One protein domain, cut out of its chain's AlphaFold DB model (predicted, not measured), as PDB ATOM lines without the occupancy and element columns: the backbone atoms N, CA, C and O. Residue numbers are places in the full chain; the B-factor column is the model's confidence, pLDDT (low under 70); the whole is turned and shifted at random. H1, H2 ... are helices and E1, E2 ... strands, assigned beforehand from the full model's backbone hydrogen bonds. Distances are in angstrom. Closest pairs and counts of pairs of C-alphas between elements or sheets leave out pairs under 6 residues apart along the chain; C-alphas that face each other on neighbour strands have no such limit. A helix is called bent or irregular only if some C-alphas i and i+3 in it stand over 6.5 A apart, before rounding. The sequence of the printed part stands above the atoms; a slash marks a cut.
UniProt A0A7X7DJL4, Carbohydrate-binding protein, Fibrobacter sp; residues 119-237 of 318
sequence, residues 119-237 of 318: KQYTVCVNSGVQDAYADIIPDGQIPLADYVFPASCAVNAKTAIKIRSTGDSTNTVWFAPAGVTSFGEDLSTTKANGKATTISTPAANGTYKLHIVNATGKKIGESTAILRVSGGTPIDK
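What this domain is: This is residues 119 to 237 of the 318 residues of the protein "Carbohydrate-binding protein" of Fibrobacter sp (UniProt A0A7X7DJL4). The domain is a small, loosely formed barrel: the strongly twisted sheet of E1, E3, E4, E6, E7 and E8 makes most of the wall, and the short two-stranded sheet of E2 and E5 makes the rest, with a gap left between E1 and E2. H1 lies outside by that gap, H3 covers one end of the barrel near E6 and E7, and H2 lies farther out at the same end of the longest axis. The printed part has 119 residues, with three named helices and then eight named strands along the chain. The larger sheet is branched and mixed, with E1 and E8 parallel and its other pairs antiparallel, and E2 and E5 are antiparallel. The class is mixed, helices and strands, with 54 residues in named elements, under half; the whole is compact, with a radius of gyration of the C-alphas of 13.6 A and spans of 45 by 34 by 20 A.

Where its parts are: The longest strand is E6, residues 206 to 213, 21.0 A from C-alpha 206 at (-20.179, -54.056, -37.703) to C-alpha 213. In the same sheet are E3, residues 172 to 176, 12.2 A; E4, residues 190 to 193, 10.7 A; E7, residues 219 to 222, 7.9 A; E8, residues 227 to 230, 10.0 A; and E1, residues 153 to 156, 10.1 A. E8 ends with C-alpha 230 at (-15.474, -56.073, -42.317). The second sheet has E2, residues 160 to 162, and E5, residues 198 to 200, each 7.0 A long. H1, residues 119 to 126, is 10.9 A long and begins with C-alpha 119 at (-21.418, -57.261, -57.000). H2, residues 131 to 136, is 10.1 A long and irregular, with C-alphas 132 and 135 7.9 A apart. H3, residues 144 to 148, is 6.3 A long.

How they stand to each other: E6 has three neighbours: E3 on one side, beside residues 208 to 213, and E7 and E8 on the other side, beside residues 210 to 213 and 206 to 208. E6 and E3 are antiparallel at 159 degrees, with N 174 and O 211 2.9 A apart, within hydrogen-bond range. E6 and E7 form an antiparallel hairpin, with N 212 and O 221 at 3.0 A. E6 and E8 are antiparallel, with N 208 and O 227 at 2.8 A. The edge strand E1 is parallel to E8 at 26 degrees, with N 228 and O 153 at 2.8 A. The edge strand E4 forms a hairpin with E3, with N 192 and O 173 at 2.8 A. The closest C-alphas of E4 and E5, those of Ala 192 and Ile 199, are 5.7 A apart. E5 and E2 are antiparallel at 147 degrees, with N 161 and O 199 at 2.9 A. E1 and E2 are apart. H3 is on the branched sheet at a height of 7.8 A and only just over E7, where 3 of its C-alphas fall; the closest C-alphas of the two, those of Ala 145 and Gly 221, are 5.2 A apart. H1 only grazes the branched sheet, and its closest C-alpha pair with E1 is Tyr 121 and Cys 153, 5.7 A. H2 is not on the branched sheet and touches no helix. In H1 and H3 every O i to N i+4 pair is within hydrogen-bond range; H2 has 0 of 2, and 2 of 3 for O i to N i+3.

The domain as a whole: The two C-alphas farthest apart, those of Ile 136 and Lys 237, are 45.7 A apart. The printed part has no cut. The link from E3 to E4, residues 177 to 189, is long. The mean pLDDT of the printed part is 93.5, and residues 235 to 237 are under 70.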
ATOM      1  N   LYS A 119     -20.999 -57.089 -55.600       98.44
ATOM      2  CA  LYS A 119     -21.418 -57.261 -57.000       98.44
ATOM      3  C   LYS A 119     -22.920 -57.558 -57.102       98.44
ATOM      4  O   LYS A 119     -23.619 -56.905 -57.869       98.44
ATOM      5  N   GLN A 120     -23.438 -58.477 -56.295       98.75
ATOM      6  CA  GLN A 120     -24.856 -58.850 -56.290       98.75
ATOM      7  C   GLN A 120     -25.727 -57.773 -55.650       98.75
ATOM      8  O   GLN A 120     -26.784 -57.454 -56.184       98.75
ATOM      9  N   TYR A 121     -25.258 -57.121 -54.582       98.88
ATOM     10  CA  TYR A 121     -25.924 -55.922 -54.071       98.88
ATOM     11  C   TYR A 121     -26.056 -54.844 -55.163       98.88
ATOM     12  O   TYR A 121     -27.094 -54.194 -55.273       98.88
ATOM     13  N   THR A 122     -25.038 -54.688 -56.019       98.69
ATOM     14  CA  THR A 122     -25.081 -53.747 -57.146       98.69
ATOM     15  C   THR A 122     -26.176 -54.109 -58.159       98.69
ATOM     16  O   THR A 122     -26.843 -53.211 -58.671       98.69
ATOM     17  N   VAL A 123     -26.422 -55.399 -58.409       98.75
ATOM     18  CA  VAL A 123     -27.584 -55.859 -59.194       98.75
ATOM     19  C   VAL A 123     -28.887 -55.472 -58.488       98.75
ATOM     20  O   VAL A 123     -29.749 -54.823 -59.086       98.75
ATOM     21  N   CYS A 124     -29.003 -55.768 -57.190       98.75
ATOM     22  CA  CYS A 124     -30.189 -55.443 -56.401       98.75
ATOM     23  C   CYS A 124     -30.508 -53.945 -56.431       98.75
ATOM     24  O   CYS A 124     -31.638 -53.571 -56.749       98.75
ATOM     25  N   VAL A 125     -29.537 -53.069 -56.161       98.62
ATOM     26  CA  VAL A 125     -29.771 -51.618 -56.123       98.62
ATOM     27  C   VAL A 125     -30.111 -51.042 -57.495       98.62
ATOM     28  O   VAL A 125     -30.946 -50.146 -57.551       98.62
ATOM     29  N   ASN A 126     -29.595 -51.592 -58.600       98.19
ATOM     30  CA  ASN A 126     -29.924 -51.119 -59.954       98.19
ATOM     31  C   ASN A 126     -31.235 -51.708 -60.519       98.19
ATOM     32  O   ASN A 126     -31.723 -51.222 -61.533       98.19
ATOM     33  N   SER A 127     -31.809 -52.742 -59.896       98.12
ATOM     34  CA  SER A 127     -33.021 -53.416 -60.396       98.12
ATOM     35  C   SER A 127     -34.304 -52.580 -60.275       98.12
ATOM     36  O   SER A 127     -34.518 -51.894 -59.278       98.12
ATOM     37  N   GLY A 128     -35.220 -52.711 -61.237       96.50
ATOM     38  CA  GLY A 128     -36.542 -52.073 -61.185       96.50
ATOM     39  C   GLY A 128     -36.549 -50.615 -61.650       96.50
ATOM     40  O   GLY A 128     -35.652 -50.177 -62.365       96.50
ATOM     41  N   VAL A 129     -37.583 -49.870 -61.255       95.94
ATOM     42  CA  VAL A 129     -37.816 -48.469 -61.658       95.94
ATOM     43  C   VAL A 129     -36.601 -47.604 -61.332       95.94
ATOM     44  O   VAL A 129     -36.131 -47.643 -60.204       95.94
ATOM     45  N   GLN A 130     -36.080 -46.833 -62.283       94.81
ATOM     46  CA  GLN A 130     -34.918 -45.961 -62.062       94.81
ATOM     47  C   GLN A 130     -35.307 -44.685 -61.300       94.81
ATOM     48  O   GLN A 130     -36.460 -44.270 -61.351       94.81
ATOM     49  N   ASP A 131     -34.342 -44.025 -60.651       93.12
ATOM     50  CA  ASP A 131     -34.572 -42.808 -59.850       93.12
ATOM     51  C   ASP A 131     -35.286 -41.686 -60.628       93.12
ATOM     52  O   ASP A 131     -36.104 -40.969 -60.060       93.12
ATOM     53  N   ALA A 132     -35.041 -41.573 -61.939       94.12
ATOM     54  CA  ALA A 132     -35.700 -40.595 -62.813       94.12
ATOM     55  C   ALA A 132     -37.213 -40.824 -63.000       94.12
ATOM     56  O   ALA A 132     -37.903 -39.911 -63.438       94.12
ATOM     57  N   TYR A 133     -37.703 -42.023 -62.681       95.19
ATOM     58  CA  TYR A 133     -39.105 -42.431 -62.811       95.19
ATOM     59  C   TYR A 133     -39.680 -42.903 -61.470       95.19
ATOM     60  O   TYR A 133     -40.644 -43.662 -61.435       95.19
ATOM     61  N   ALA A 134     -39.044 -42.548 -60.348       92.25
ATOM     62  CA  ALA A 134     -39.455 -43.014 -59.025       92.25
ATOM     63  C   ALA A 134     -40.885 -42.583 -58.651       92.25
ATOM     64  O   ALA A 134     -41.522 -43.239 -57.833       92.25
ATOM     65  N   ASP A 135     -41.386 -41.520 -59.281       92.19
ATOM     66  CA  ASP A 135     -42.731 -40.965 -59.140       92.19
ATOM     67  C   ASP A 135     -43.853 -41.919 -59.580       92.19
ATOM     68  O   ASP A 135     -44.989 -41.766 -59.138       92.19
ATOM     69  N   ILE A 136     -43.555 -42.940 -60.395       94.62
ATOM     70  CA  ILE A 136     -44.549 -43.966 -60.757       94.62
ATOM     71  C   ILE A 136     -44.815 -44.963 -59.621       94.62
ATOM     72  O   ILE A 136     -45.774 -45.733 -59.693       94.62
ATOM     73  N   ILE A 137     -43.947 -45.010 -58.604       92.25
ATOM     74  CA  ILE A 137     -44.134 -45.865 -57.432       92.25
ATOM     75  C   ILE A 137     -45.108 -45.143 -56.496       92.25
ATOM     76  O   ILE A 137     -44.781 -44.054 -56.033       92.25
ATOM     77  N   PRO A 138     -46.275 -45.729 -56.172       91.31
ATOM     78  CA  PRO A 138     -47.222 -45.085 -55.274       91.31
ATOM     79  C   PRO A 138     -46.611 -44.789 -53.903       91.31
ATOM     80  O   PRO A 138     -45.895 -45.622 -53.331       91.31
ATOM     81  N   ASP A 139     -46.945 -43.623 -53.352       86.75
ATOM     82  CA  ASP A 139     -46.502 -43.216 -52.022       86.75
ATOM     83  C   ASP A 139     -46.847 -44.276 -50.969       86.75
ATOM     84  O   ASP A 139     -47.946 -44.830 -50.929       86.75
ATOM     85  N   GLY A 140     -45.884 -44.569 -50.095       84.12
ATOM     86  CA  GLY A 140     -46.049 -45.547 -49.019       84.12
ATOM     87  C   GLY A 140     -45.957 -47.016 -49.447       84.12
ATOM     88  O   GLY A 140     -45.877 -47.874 -48.570       84.12
ATOM     89  N   GLN A 141     -45.888 -47.326 -50.750       90.06
ATOM     90  CA  GLN A 141     -45.724 -48.704 -51.232       90.06
ATOM     91  C   GLN A 141     -44.350 -49.283 -50.864       90.06
ATOM     92  O   GLN A 141     -44.224 -50.468 -50.552       90.06
ATOM     93  N   ILE A 142     -43.310 -48.447 -50.907       92.69
ATOM     94  CA  ILE A 142     -41.945 -48.797 -50.508       92.69
ATOM     95  C   ILE A 142     -41.467 -47.738 -49.511       92.69
ATOM     96  O   ILE A 142     -41.417 -46.558 -49.869       92.69
ATOM     97  N   PRO A 143     -41.094 -48.109 -48.273       95.25
ATOM     98  CA  PRO A 143     -40.480 -47.172 -47.340       95.25
ATOM     99  C   PRO A 143     -39.248 -46.507 -47.964       95.25
ATOM    100  O   PRO A 143     -38.409 -47.185 -48.552       95.25
ATOM    101  N   LEU A 144     -39.090 -45.191 -47.802       95.81
ATOM    102  CA  LEU A 144     -38.026 -44.440 -48.483       95.81
ATOM    103  C   LEU A 144     -36.616 -44.993 -48.194       95.81
ATOM    104  O   LEU A 144     -35.783 -45.055 -49.091       95.81
ATOM    105  N   ALA A 145     -36.341 -45.451 -46.969       97.31
ATOM    106  CA  ALA A 145     -35.049 -46.061 -46.634       97.31
ATOM    107  C   ALA A 145     -34.815 -47.410 -47.340       97.31
ATOM    108  O   ALA A 145     -33.683 -47.702 -47.720       97.31
ATOM    109  N   ASP A 146     -35.875 -48.189 -47.574       97.38
ATOM    110  CA  ASP A 146     -35.829 -49.432 -48.356       97.38
ATOM    111  C   ASP A 146     -35.773 -49.160 -49.863       97.38
ATOM    112  O   ASP A 146     -35.265 -49.975 -50.627       97.38
ATOM    113  N   TYR A 147     -36.236 -47.995 -50.317       96.88
ATOM    114  CA  TYR A 147     -35.950 -47.535 -51.669       96.88
ATOM    115  C   TYR A 147     -34.454 -47.218 -51.824       96.88
ATOM    116  O   TYR A 147     -33.800 -47.774 -52.704       96.88
ATOM    117  N   VAL A 148     -33.886 -46.397 -50.932       98.25
ATOM    118  CA  VAL A 148     -32.468 -45.985 -50.961       98.25
ATOM    119  C   VAL A 148     -31.504 -47.170 -50.810       98.25
ATOM    120  O   VAL A 148     -30.505 -47.237 -51.533       98.25
ATOM    121  N   PHE A 149     -31.802 -48.106 -49.903       98.69
ATOM    122  CA  PHE A 149     -30.996 -49.298 -49.614       98.69
ATOM    123  C   PHE A 149     -31.846 -50.578 -49.703       98.69
ATOM    124  O   PHE A 149     -32.333 -51.081 -48.690       98.69
ATOM    125  N   PRO A 150     -32.039 -51.120 -50.918       97.81
ATOM    126  CA  PRO A 150     -33.086 -52.108 -51.189       97.81
ATOM    127  C   PRO A 150     -32.733 -53.557 -50.861       97.81
ATOM    128  O   PRO A 150     -33.607 -54.419 -50.912       97.81
ATOM    129  N   ALA A 151     -31.469 -53.851 -50.564       98.62
ATOM    130  CA  ALA A 151     -31.015 -55.196 -50.237       98.62
ATOM    131  C   ALA A 151     -29.816 -55.141 -49.294       98.62
ATOM    132  O   ALA A 151     -29.049 -54.176 -49.307       98.62
ATOM    133  N   SER A 152     -29.642 -56.184 -48.486       98.88
ATOM    134  CA  SER A 152     -28.515 -56.262 -47.561       98.88
ATOM    135  C   SER A 152     -27.198 -56.486 -48.311       98.88
ATOM    136  O   SER A 152     -27.169 -57.153 -49.344       98.88
ATOM    137  N   CYS A 153     -26.098 -55.949 -47.789       98.88
ATOM    138  CA  CYS A 153     -24.785 -56.002 -48.437       98.88
ATOM    139  C   CYS A 153     -23.684 -56.371 -47.438       98.88
ATOM    140  O   CYS A 153     -23.675 -55.861 -46.320       98.88
ATOM    141  N   ALA A 154     -22.722 -57.194 -47.855       98.69
ATOM    142  CA  ALA A 154     -21.455 -57.421 -47.167       98.69
ATOM    143  C   ALA A 154     -20.305 -56.812 -47.975       98.69
ATOM    144  O   ALA A 154     -20.163 -57.076 -49.172       98.69
ATOM    145  N   VAL A 155     -19.486 -55.981 -47.331       98.62
ATOM    146  CA  VAL A 155     -18.394 -55.256 -47.997       98.62
ATOM    147  C   VAL A 155     -17.327 -54.806 -46.996       98.62
ATOM    148  O   VAL A 155     -17.573 -54.733 -45.793       98.62
ATOM    149  N   ASN A 156     -16.132 -54.487 -47.486       98.31
ATOM    150  CA  ASN A 156     -15.065 -53.938 -46.660       98.31
ATOM    151  C   ASN A 156     -15.383 -52.512 -46.177       98.31
ATOM    152  O   ASN A 156     -16.121 -51.756 -46.816       98.31
ATOM    153  N   ALA A 157     -14.777 -52.127 -45.059       97.38
ATOM    154  CA  ALA A 157     -14.823 -50.781 -44.508       97.38
ATOM    155  C   ALA A 157     -14.301 -49.734 -45.499       97.38
ATOM    156  O   ALA A 157     -13.432 -50.028 -46.324       97.38
ATOM    157  N   LYS A 158     -14.816 -48.501 -45.398       95.50
ATOM    158  CA  LYS A 158     -14.446 -47.357 -46.256       95.50
ATOM    159  C   LYS A 158     -14.605 -47.611 -47.761       95.50
ATOM    160  O   LYS A 158     -13.969 -46.945 -48.575       95.50
ATOM    161  N   THR A 159     -15.446 -48.566 -48.143       98.38
ATOM    162  CA  THR A 159     -15.740 -48.850 -49.549       98.38
ATOM    163  C   THR A 159     -16.910 -47.988 -49.993       98.38
ATOM    164  O   THR A 159     -17.936 -47.946 -49.318       98.38
ATOM    165  N   ALA A 160     -16.786 -47.312 -51.132       98.38
ATOM    166  CA  ALA A 160     -17.918 -46.635 -51.748       98.38
ATOM    167  C   ALA A 160     -18.883 -47.674 -52.334       98.38
ATOM    168  O   ALA A 160     -18.492 -48.482 -53.178       98.38
ATOM    169  N   ILE A 161     -20.142 -47.646 -51.900       98.62
ATOM    170  CA  ILE A 161     -21.206 -48.491 -52.448       98.62
ATOM    171  C   ILE A 161     -22.299 -47.627 -53.065       98.62
ATOM    172  O   ILE A 161     -22.511 -46.484 -52.657       98.62
ATOM    173  N   LYS A 162     -23.006 -48.183 -54.051       98.62
ATOM    174  CA  LYS A 162     -24.169 -47.526 -54.653       98.62
ATOM    175  C   LYS A 162     -25.333 -47.461 -53.664       98.62
ATOM    176  O   LYS A 162     -25.560 -48.406 -52.918       98.62
ATOM    177  N   ILE A 163     -26.090 -46.380 -53.713       98.75
ATOM    178  CA  ILE A 163     -27.405 -46.204 -53.081       98.75
ATOM    179  C   ILE A 163     -28.309 -45.486 -54.082       98.75
ATOM    180  O   ILE A 163     -27.823 -44.970 -55.089       98.75
ATOM    181  N   ARG A 164     -29.613 -45.442 -53.820       98.38
ATOM    182  CA  ARG A 164     -30.528 -44.612 -54.618       98.38
ATOM    183  C   ARG A 164     -30.708 -43.232 -54.016       98.38
ATOM    184  O   ARG A 164     -30.527 -43.049 -52.817       98.38
ATOM    185  N   SER A 165     -31.085 -42.263 -54.836       97.56
ATOM    186  CA  SER A 165     -31.394 -40.925 -54.350       97.56
ATOM    187  C   SER A 165     -32.715 -40.900 -53.570       97.56
ATOM    188  O   SER A 165     -33.682 -41.555 -53.941       97.56
ATOM    189  N   THR A 166     -32.801 -40.062 -52.532       96.12
ATOM    190  CA  THR A 166     -34.083 -39.703 -51.901       96.12
ATOM    191  C   THR A 166     -34.904 -38.698 -52.715       96.12
ATOM    192  O   THR A 166     -35.954 -38.275 -52.251       96.12
ATOM    193  N   GLY A 167     -34.400 -38.194 -53.846       95.25
ATOM    194  CA  GLY A 167     -35.010 -37.103 -54.623       95.25
ATOM    195  C   GLY A 167     -34.890 -35.709 -53.983       95.25
ATOM    196  O   GLY A 167     -34.910 -34.700 -54.686       95.25
ATOM    197  N   ASP A 168     -34.673 -35.636 -52.671       95.88
ATOM    198  CA  ASP A 168     -34.550 -34.397 -51.895       95.88
ATOM    199  C   ASP A 168     -33.116 -34.176 -51.374       95.88
ATOM    200  O   ASP A 168     -32.565 -35.002 -50.651       95.88
ATOM    201  N   SER A 169     -32.497 -33.045 -51.733       96.88
ATOM    202  CA  SER A 169     -31.133 -32.681 -51.308       96.88
ATOM    203  C   SER A 169     -31.042 -32.153 -49.878       96.88
ATOM    204  O   SER A 169     -29.931 -32.022 -49.361       96.88
ATOM    205  N   THR A 170     -32.174 -31.808 -49.263       97.19
ATOM    206  CA  THR A 170     -32.250 -31.364 -47.865       97.19
ATOM    207  C   THR A 170     -32.203 -32.538 -46.887       97.19
ATOM    208  O   THR A 170     -31.858 -32.359 -45.717       97.19
ATOM    209  N   ASN A 171     -32.474 -33.751 -47.377       97.81
ATOM    210  CA  ASN A 171     -32.231 -34.978 -46.642       97.81
ATOM    211  C   ASN A 171     -30.736 -35.295 -46.561       97.81
ATOM    212  O   ASN A 171     -29.917 -34.908 -47.401       97.81
ATOM    213  N   THR A 172     -30.390 -36.086 -45.555       98.12
ATOM    214  CA  THR A 172     -29.095 -36.748 -45.435       98.12
ATOM    215  C   THR A 172     -29.311 -38.235 -45.222       98.12
ATOM    216  O   THR A 172     -30.262 -38.655 -44.560       98.12
ATOM    217  N   VAL A 173     -28.425 -39.026 -45.814       98.31
ATOM    218  CA  VAL A 173     -28.463 -40.484 -45.772       98.31
ATOM    219  C   VAL A 173     -27.290 -40.965 -44.939       98.31
ATOM    220  O   VAL A 173     -26.175 -40.468 -45.108       98.31
ATOM    221  N   TRP A 174     -27.539 -41.918 -44.045       98.38
ATOM    222  CA  TRP A 174     -26.545 -42.380 -43.087       98.38
ATOM    223  C   TRP A 174     -26.476 -43.894 -43.023       98.38
ATOM    224  O   TRP A 174     -27.513 -44.533 -42.873       98.38
ATOM    225  N   PHE A 175     -25.272 -44.463 -43.016       98.31
ATOM    226  CA  PHE A 175     -25.082 -45.768 -42.382       98.31
ATOM    227  C   PHE A 175     -24.707 -45.554 -40.927       98.31
ATOM    228  O   PHE A 175     -23.733 -44.862 -40.642       98.31
ATOM    229  N   ALA A 176     -25.484 -46.143 -40.024       94.81
ATOM    230  CA  ALA A 176     -25.273 -46.093 -38.582       94.81
ATOM    231  C   ALA A 176     -25.818 -47.377 -37.930       94.81
ATOM    232  O   ALA A 176     -26.609 -48.090 -38.562       94.81
ATOM    233  N   PRO A 177     -25.415 -47.715 -36.690       91.69
ATOM    234  CA  PRO A 177     -25.998 -48.839 -35.966       91.69
ATOM    235  C   PRO A 177     -27.532 -48.756 -35.889       91.69
ATOM    236  O   PRO A 177     -28.134 -47.684 -36.018       91.69
ATOM    237  N   ALA A 178     -28.188 -49.899 -35.693       85.25
ATOM    238  CA  ALA A 178     -29.638 -49.933 -35.508       85.25
ATOM    239  C   ALA A 178     -30.050 -49.151 -34.246       85.25
ATOM    240  O   ALA A 178     -29.318 -49.126 -33.256       85.25
ATOM    241  N   GLY A 179     -31.221 -48.508 -34.273       77.00
ATOM    242  CA  GLY A 179     -31.766 -47.802 -33.107       77.00
ATOM    243  C   GLY A 179     -31.139 -46.438 -32.791       77.00
ATOM    244  O   GLY A 179     -31.556 -45.798 -31.829       77.00
ATOM    245  N   VAL A 180     -30.192 -45.947 -33.599       79.00
ATOM    246  CA  VAL A 180     -29.622 -44.603 -33.431       79.00
ATOM    247  C   VAL A 180     -30.705 -43.527 -33.597       79.00
ATOM    248  O   VAL A 180     -31.550 -43.582 -34.500       79.00
ATOM    249  N   THR A 181     -30.678 -42.547 -32.693       76.38
ATOM    250  CA  THR A 181     -31.579 -41.383 -32.671       76.38
ATOM    251  C   THR A 181     -30.837 -40.052 -32.785       76.38
ATOM    252  O   THR A 181     -31.471 -39.029 -33.020       76.38
ATOM    253  N   SER A 182     -29.507 -40.059 -32.645       77.50
ATOM    254  CA  SER A 182     -28.631 -38.889 -32.770       77.50
ATOM    255  C   SER A 182     -27.530 -39.189 -33.781       77.50
ATOM    256  O   SER A 182     -26.827 -40.185 -33.638       77.50
ATOM    257  N   PHE A 183     -27.390 -38.342 -34.799       81.69
ATOM    258  CA  PHE A 183     -26.481 -38.574 -35.921       81.69
ATOM    259  C   PHE A 183     -25.296 -37.610 -35.865       81.69
ATOM    260  O   PHE A 183     -25.474 -36.394 -35.826       81.69
ATOM    261  N   GLY A 184     -24.089 -38.166 -35.885       81.31
ATOM    262  CA  GLY A 184     -22.817 -37.455 -35.972       81.31
ATOM    263  C   GLY A 184     -21.777 -38.390 -36.574       81.31
ATOM    264  O   GLY A 184     -21.916 -39.598 -36.426       81.31
ATOM    265  N   GLU A 185     -20.797 -37.852 -37.296       78.44
ATOM    266  CA  GLU A 185     -19.775 -38.662 -37.969       78.44
ATOM    267  C   GLU A 185     -18.724 -39.180 -36.975       78.44
ATOM    268  O   GLU A 185     -18.135 -38.418 -36.208       78.44
ATOM    269  N   ASP A 186     -18.474 -40.483 -37.021       83.50
ATOM    270  CA  ASP A 186     -17.473 -41.209 -36.245       83.50
ATOM    271  C   ASP A 186     -17.018 -42.473 -37.004       83.50
ATOM    272  O   ASP A 186     -17.295 -42.651 -38.187       83.50
ATOM    273  N   LEU A 187     -16.291 -43.385 -36.349       87.12
ATOM    274  CA  LEU A 187     -15.832 -44.616 -37.008       87.12
ATOM    275  C   LEU A 187     -16.979 -45.562 -37.405       87.12
ATOM    276  O   LEU A 187     -16.818 -46.358 -38.330       87.12
ATOM    277  N   SER A 188     -18.108 -45.496 -36.703       88.06
ATOM    278  CA  SER A 188     -19.286 -46.352 -36.859       88.06
ATOM    279  C   SER A 188     -20.403 -45.711 -37.684       88.06
ATOM    280  O   SER A 188     -21.465 -46.304 -37.856       88.06
ATOM    281  N   THR A 189     -20.178 -44.518 -38.223       91.25
ATOM    282  CA  THR A 189     -21.193 -43.771 -38.955       91.25
ATOM    283  C   THR A 189     -20.604 -43.137 -40.204       91.25
ATOM    284  O   THR A 189     -19.440 -42.754 -40.257       91.25
ATOM    285  N   THR A 190     -21.411 -43.049 -41.254       95.81
ATOM    286  CA  THR A 190     -21.047 -42.355 -42.497       95.81
ATOM    287  C   THR A 190     -22.254 -41.625 -43.035       95.81
ATOM    288  O   THR A 190     -23.385 -42.043 -42.793       95.81
ATOM    289  N   LYS A 191     -22.003 -40.540 -43.765       96.44
ATOM    290  CA  LYS A 191     -23.020 -39.621 -44.264       96.44
ATOM    291  C   LYS A 191     -22.875 -39.418 -45.766       96.44
ATOM    292  O   LYS A 191     -21.765 -39.341 -46.288       96.44
ATOM    293  N   ALA A 192     -24.002 -39.242 -46.442       98.19
ATOM    294  CA  ALA A 192     -24.077 -38.688 -47.784       98.19
ATOM    295  C   ALA A 192     -25.234 -37.680 -47.898       98.19
ATOM    296  O   ALA A 192     -26.144 -37.636 -47.062       98.19
ATOM    297  N   ASN A 193     -25.198 -36.843 -48.937       97.81
ATOM    298  CA  ASN A 193     -26.330 -35.985 -49.296       97.81
ATOM    299  C   ASN A 193     -27.530 -36.841 -49.751       97.81
ATOM    300  O   ASN A 193     -27.326 -37.896 -50.345       97.81
ATOM    301  N   GLY A 194     -28.767 -36.384 -49.542       97.31
ATOM    302  CA  GLY A 194     -29.978 -37.090 -49.988       97.31
ATOM    303  C   GLY A 194     -30.061 -37.344 -51.499       97.31
ATOM    304  O   GLY A 194     -30.674 -38.313 -51.944       97.31
ATOM    305  N   LYS A 195     -29.373 -36.544 -52.323       97.31
ATOM    306  CA  LYS A 195     -29.238 -36.785 -53.769       97.31
ATOM    307  C   LYS A 195     -28.031 -37.629 -54.177       97.31
ATOM    308  O   LYS A 195     -27.841 -37.869 -55.365       97.31
ATOM    309  N   ALA A 196     -27.213 -38.082 -53.232       98.31
ATOM    310  CA  ALA A 196     -26.076 -38.927 -53.558       98.31
ATOM    311  C   ALA A 196     -26.543 -40.308 -54.040       98.31
ATOM    312  O   ALA A 196     -27.447 -40.909 -53.466       98.31
ATOM    313  N   THR A 197     -25.875 -40.830 -55.065       98.25
ATOM    314  CA  THR A 197     -26.067 -42.197 -55.579       98.25
ATOM    315  C   THR A 197     -24.984 -43.159 -55.082       98.25
ATOM    316  O   THR A 197     -24.933 -44.332 -55.455       98.25
ATOM    317  N   THR A 198     -24.098 -42.665 -54.217       98.62
ATOM    318  CA  THR A 198     -23.032 -43.430 -53.573       98.62
ATOM    319  C   THR A 198     -22.808 -42.941 -52.150       98.62
ATOM    320  O   THR A 198     -22.918 -41.746 -51.881       98.62
ATOM    321  N   ILE A 199     -22.407 -43.844 -51.263       98.56
ATOM    322  CA  ILE A 199     -22.005 -43.545 -49.884       98.56
ATOM    323  C   ILE A 199     -20.839 -44.463 -49.500       98.56
ATOM    324  O   ILE A 199     -20.769 -45.612 -49.942       98.56
ATOM    325  N   SER A 200     -19.894 -43.956 -48.709       98.12
ATOM    326  CA  SER A 200     -18.807 -44.784 -48.167       98.12
ATOM    327  C   SER A 200     -19.312 -45.611 -46.992       98.12
ATOM    328  O   SER A 200     -20.082 -45.106 -46.186       98.12
ATOM    329  N   THR A 201     -18.873 -46.860 -46.857       98.00
ATOM    330  CA  THR A 201     -19.184 -47.674 -45.677       98.00
ATOM    331  C   THR A 201     -18.416 -47.200 -44.437       98.00
ATOM    332  O   THR A 201     -17.309 -46.665 -44.576       98.00
ATOM    333  N   PRO A 202     -18.958 -47.412 -43.218       96.00
ATOM    334  CA  PRO A 202     -18.254 -47.130 -41.968       96.00
ATOM    335  C   PRO A 202     -16.823 -47.679 -41.912       96.00
ATOM    336  O   PRO A 202     -16.492 -48.696 -42.523       96.00
ATOM    337  N   ALA A 203     -15.954 -46.982 -41.179       92.44
ATOM    338  CA  ALA A 203     -14.560 -47.388 -40.977       92.44
ATOM    339  C   ALA A 203     -14.423 -48.547 -39.974       92.44
ATOM    340  O   ALA A 203     -13.397 -49.226 -39.930       92.44
ATOM    341  N   ALA A 204     -15.441 -48.727 -39.145       88.12
ATOM    342  CA  ALA A 204     -15.583 -49.787 -38.176       88.12
ATOM    343  C   ALA A 204     -16.195 -51.049 -38.789       88.12
ATOM    344  O   ALA A 204     -17.067 -50.981 -39.651       88.12
ATOM    345  N   ASN A 205     -15.769 -52.206 -38.286       91.88
ATOM    346  CA  ASN A 205     -16.499 -53.449 -38.509       91.88
ATOM    347  C   ASN A 205     -17.858 -53.357 -37.821       91.88
ATOM    348  O   ASN A 205     -17.963 -52.725 -36.775       91.88
ATOM    349  N   GLY A 206     -18.874 -54.026 -38.353       92.56
ATOM    350  CA  GLY A 206     -20.179 -54.056 -37.703       92.56
ATOM    351  C   GLY A 206     -21.339 -54.314 -38.642       92.56
ATOM    352  O   GLY A 206     -21.163 -54.531 -39.840       92.56
ATOM    353  N   THR A 207     -22.534 -54.265 -38.065       95.56
ATOM    354  CA  THR A 207     -23.796 -54.317 -38.800       95.56
ATOM    355  C   THR A 207     -24.493 -52.970 -38.671       95.56
ATOM    356  O   THR A 207     -24.723 -52.489 -37.561       95.56
ATOM    357  N   TYR A 208     -24.849 -52.383 -39.807       97.75
ATOM    358  CA  TYR A 208     -25.429 -51.050 -39.910       97.75
ATOM    359  C   TYR A 208     -26.770 -51.097 -40.636       97.75
ATOM    360  O   TYR A 208     -27.060 -52.020 -41.399       97.75
ATOM    361  N   LYS A 209     -27.577 -50.069 -40.402       98.44
ATOM    362  CA  LYS A 209     -28.810 -49.769 -41.129       98.44
ATOM    363  C   LYS A 209     -28.628 -48.471 -41.893       98.44
ATOM    364  O   LYS A 209     -27.838 -47.619 -41.477       98.44
ATOM    365  N   LEU A 210     -29.362 -48.323 -42.992       98.56
ATOM    366  CA  LEU A 210     -29.482 -47.038 -43.652       98.56
ATOM    367  C   LEU A 210     -30.568 -46.217 -42.958       98.56
ATOM    368  O   LEU A 210     -31.681 -46.699 -42.766       98.56
ATOM    369  N   HIS A 211     -30.252 -44.977 -42.611       98.38
ATOM    370  CA  HIS A 211     -31.177 -44.021 -42.018       98.38
ATOM    371  C   HIS A 211     -31.311 -42.799 -42.913       98.38
ATOM    372  O   HIS A 211     -30.345 -42.373 -43.548       98.38
ATOM    373  N   ILE A 212     -32.500 -42.205 -42.916       97.75
ATOM    374  CA  ILE A 212     -32.765 -40.939 -43.599       97.75
ATOM    375  C   ILE A 212     -33.124 -39.897 -42.550       97.75
ATOM    376  O   ILE A 212     -34.015 -40.113 -41.724       97.75
ATOM    377  N   VAL A 213     -32.424 -38.769 -42.598       96.50
ATOM    378  CA  VAL A 213     -32.592 -37.647 -41.677       96.50
ATOM    379  C   VAL A 213     -32.946 -36.406 -42.485       96.50
ATOM    380  O   VAL A 213     -32.235 -36.062 -43.428       96.50
ATOM    381  N   ASN A 214     -34.044 -35.747 -42.119       95.12
ATOM    382  CA  ASN A 214     -34.522 -34.549 -42.806       95.12
ATOM    383  C   ASN A 214     -33.717 -33.290 -42.416       95.12
ATOM    384  O   ASN A 214     -32.860 -33.319 -41.529       95.12
ATOM    385  N   ALA A 215     -34.054 -32.151 -43.027       91.88
ATOM    386  CA  ALA A 215     -33.402 -30.864 -42.770       91.88
ATOM    387  C   ALA A 215     -33.455 -30.394 -41.301       91.88
ATOM    388  O   ALA A 215     -32.604 -29.617 -40.874       91.88
ATOM    389  N   THR A 216     -34.430 -30.860 -40.512       89.56
ATOM    390  CA  THR A 216     -34.571 -30.511 -39.087       89.56
ATOM    391  C   THR A 216     -33.811 -31.467 -38.162       89.56
ATOM    392  O   THR A 216     -33.995 -31.409 -36.949       89.56
ATOM    393  N   GLY A 217     -33.024 -32.402 -38.704       88.94
ATOM    394  CA  GLY A 217     -32.297 -33.405 -37.922       88.94
ATOM    395  C   GLY A 217     -33.157 -34.572 -37.418       88.94
ATOM    396  O   GLY A 217     -32.687 -35.377 -36.618       88.94
ATOM    397  N   LYS A 218     -34.411 -34.696 -37.870       89.69
ATOM    398  CA  LYS A 218     -35.318 -35.775 -37.462       89.69
ATOM    399  C   LYS A 218     -35.116 -37.004 -38.350       89.69
ATOM    400  O   LYS A 218     -35.141 -36.895 -39.576       89.69
ATOM    401  N   LYS A 219     -35.002 -38.186 -37.734       94.44
ATOM    402  CA  LYS A 219     -35.061 -39.474 -38.445       94.44
ATOM    403  C   LYS A 219     -36.449 -39.675 -39.057       94.44
ATOM    404  O   LYS A 219     -37.449 -39.637 -38.340       94.44
ATOM    405  N   ILE A 220     -36.494 -39.910 -40.364       95.06
ATOM    406  CA  ILE A 220     -37.726 -40.143 -41.134       95.06
ATOM    407  C   ILE A 220     -37.761 -41.512 -41.824       95.06
ATOM    408  O   ILE A 220     -38.793 -41.891 -42.365       95.06
ATOM    409  N   GLY A 221     -36.667 -42.274 -41.784       95.06
ATOM    410  CA  GLY A 221     -36.629 -43.632 -42.319       95.06
ATOM    411  C   GLY A 221     -35.465 -44.443 -41.763       95.06
ATOM    412  O   GLY A 221     -34.425 -43.880 -41.420       95.06
ATOM    413  N   GLU A 222     -35.657 -45.756 -41.690       97.31
ATOM    414  CA  GLU A 222     -34.654 -46.763 -41.338       97.31
ATOM    415  C   GLU A 222     -34.880 -47.989 -42.235       97.31
ATOM    416  O   GLU A 222     -36.027 -48.384 -42.440       97.31
ATOM    417  N   SER A 223     -33.819 -48.558 -42.808       98.25
ATOM    418  CA  SER A 223     -33.936 -49.683 -43.740       98.25
ATOM    419  C   SER A 223     -34.222 -51.010 -43.032       98.25
ATOM    420  O   SER A 223     -33.700 -51.320 -41.957       98.25
ATOM    421  N   THR A 224     -34.962 -51.882 -43.698       97.19
ATOM    422  CA  THR A 224     -35.082 -53.301 -43.365       97.19
ATOM    423  C   THR A 224     -33.782 -54.040 -43.693       97.19
ATOM    424  O   THR A 224     -33.315 -54.861 -42.900       97.19
ATOM    425  N   ALA A 225     -33.134 -53.701 -44.809       98.38
ATOM    426  CA  ALA A 225     -31.832 -54.248 -45.185       98.38
ATOM    427  C   ALA A 225     -30.715 -53.851 -44.199       98.38
ATOM    428  O   ALA A 225     -30.805 -52.823 -43.520       98.38
ATOM    429  N   ILE A 226     -29.662 -54.671 -44.129       98.75
ATOM    430  CA  ILE A 226     -28.466 -54.436 -43.306       98.75
ATOM    431  C   ILE A 226     -27.201 -54.303 -44.156       98.75
ATOM    432  O   ILE A 226     -27.051 -54.944 -45.194       98.75
ATOM    433  N   LEU A 227     -26.251 -53.510 -43.679       98.81
ATOM    434  CA  LEU A 227     -24.893 -53.458 -44.203       98.81
ATOM    435  C   LEU A 227     -23.954 -54.149 -43.210       98.81
ATOM    436  O   LEU A 227     -23.816 -53.690 -42.079       98.81
ATOM    437  N   ARG A 228     -23.292 -55.228 -43.629       98.38
ATOM    438  CA  ARG A 228     -22.238 -55.905 -42.868       98.38
ATOM    439  C   ARG A 228     -20.876 -55.416 -43.347       98.38
ATOM    440  O   ARG A 228     -20.500 -55.644 -44.495       98.38
ATOM    441  N   VAL A 229     -20.137 -54.769 -42.456       97.94
ATOM    442  CA  VAL A 229     -18.808 -54.223 -42.735       97.94
ATOM    443  C   VAL A 229     -17.731 -55.056 -42.050       97.94
ATOM    444  O   VAL A 229     -17.837 -55.368 -40.861       97.94
ATOM    445  N   SER A 230     -16.680 -55.387 -42.797       95.94
ATOM    446  CA  SER A 230     -15.474 -56.073 -42.317       95.94
ATOM    447  C   SER A 230     -14.191 -55.360 -42.781       95.94
ATOM    448  O   SER A 230     -14.245 -54.366 -43.503       95.94
ATOM    449  N   GLY A 231     -13.012 -55.818 -42.346       92.06
ATOM    450  CA  GLY A 231     -11.716 -55.250 -42.766       92.06
ATOM    451  C   GLY A 231     -11.383 -53.856 -42.202       92.06
ATOM    452  O   GLY A 231     -10.341 -53.296 -42.531       92.06
ATOM    453  N   GLY A 232     -12.245 -53.304 -41.350       89.75
ATOM    454  CA  GLY A 232     -12.070 -52.051 -40.626       89.75
ATOM    455  C   GLY A 232     -11.682 -52.236 -39.157       89.75
ATOM    456  O   GLY A 232     -11.254 -53.308 -38.717       89.75
ATOM    457  N   THR A 233     -11.847 -51.170 -38.374       85.69
ATOM    458  CA  THR A 233     -11.561 -51.170 -36.931       85.69
ATOM    459  C   THR A 233     -12.542 -52.097 -36.196       85.69
ATOM    460  O   THR A 233     -13.750 -51.883 -36.297       85.69
ATOM    461  N   PRO A 234     -12.084 -53.109 -35.434       77.75
ATOM    462  CA  PRO A 234     -12.971 -53.940 -34.615       77.75
ATOM    463  C   PRO A 234     -13.766 -53.103 -33.602       77.75
ATOM    464  O   PRO A 234     -13.176 -52.237 -32.957       77.75
ATOM    465  N   ILE A 235     -15.066 -53.387 -33.422       62.50
ATOM    466  CA  ILE A 235     -15.946 -52.637 -32.497       62.50
ATOM    467  C   ILE A 235     -15.376 -52.596 -31.078       62.50
ATOM    468  O   ILE A 235     -15.365 -51.539 -30.455       62.50
ATOM    469  N   ASP A 236     -14.785 -53.694 -30.612       56.34
ATOM    470  CA  ASP A 236     -14.184 -53.798 -29.275       56.34
ATOM    471  C   ASP A 236     -12.986 -52.851 -29.063       56.34
ATOM    472  O   ASP A 236     -12.526 -52.650 -27.938       56.34
ATOM    473  N   LYS A 237     -12.458 -52.265 -30.147       50.66
ATOM    474  CA  LYS A 237     -11.415 -51.231 -30.121       50.66
ATOM    475  C   LYS A 237     -11.969 -49.810 -30.275       50.66
ATOM    476  O   LYS A 237     -11.223 -48.867 -30.038       50.66
TER     477      LYS A 237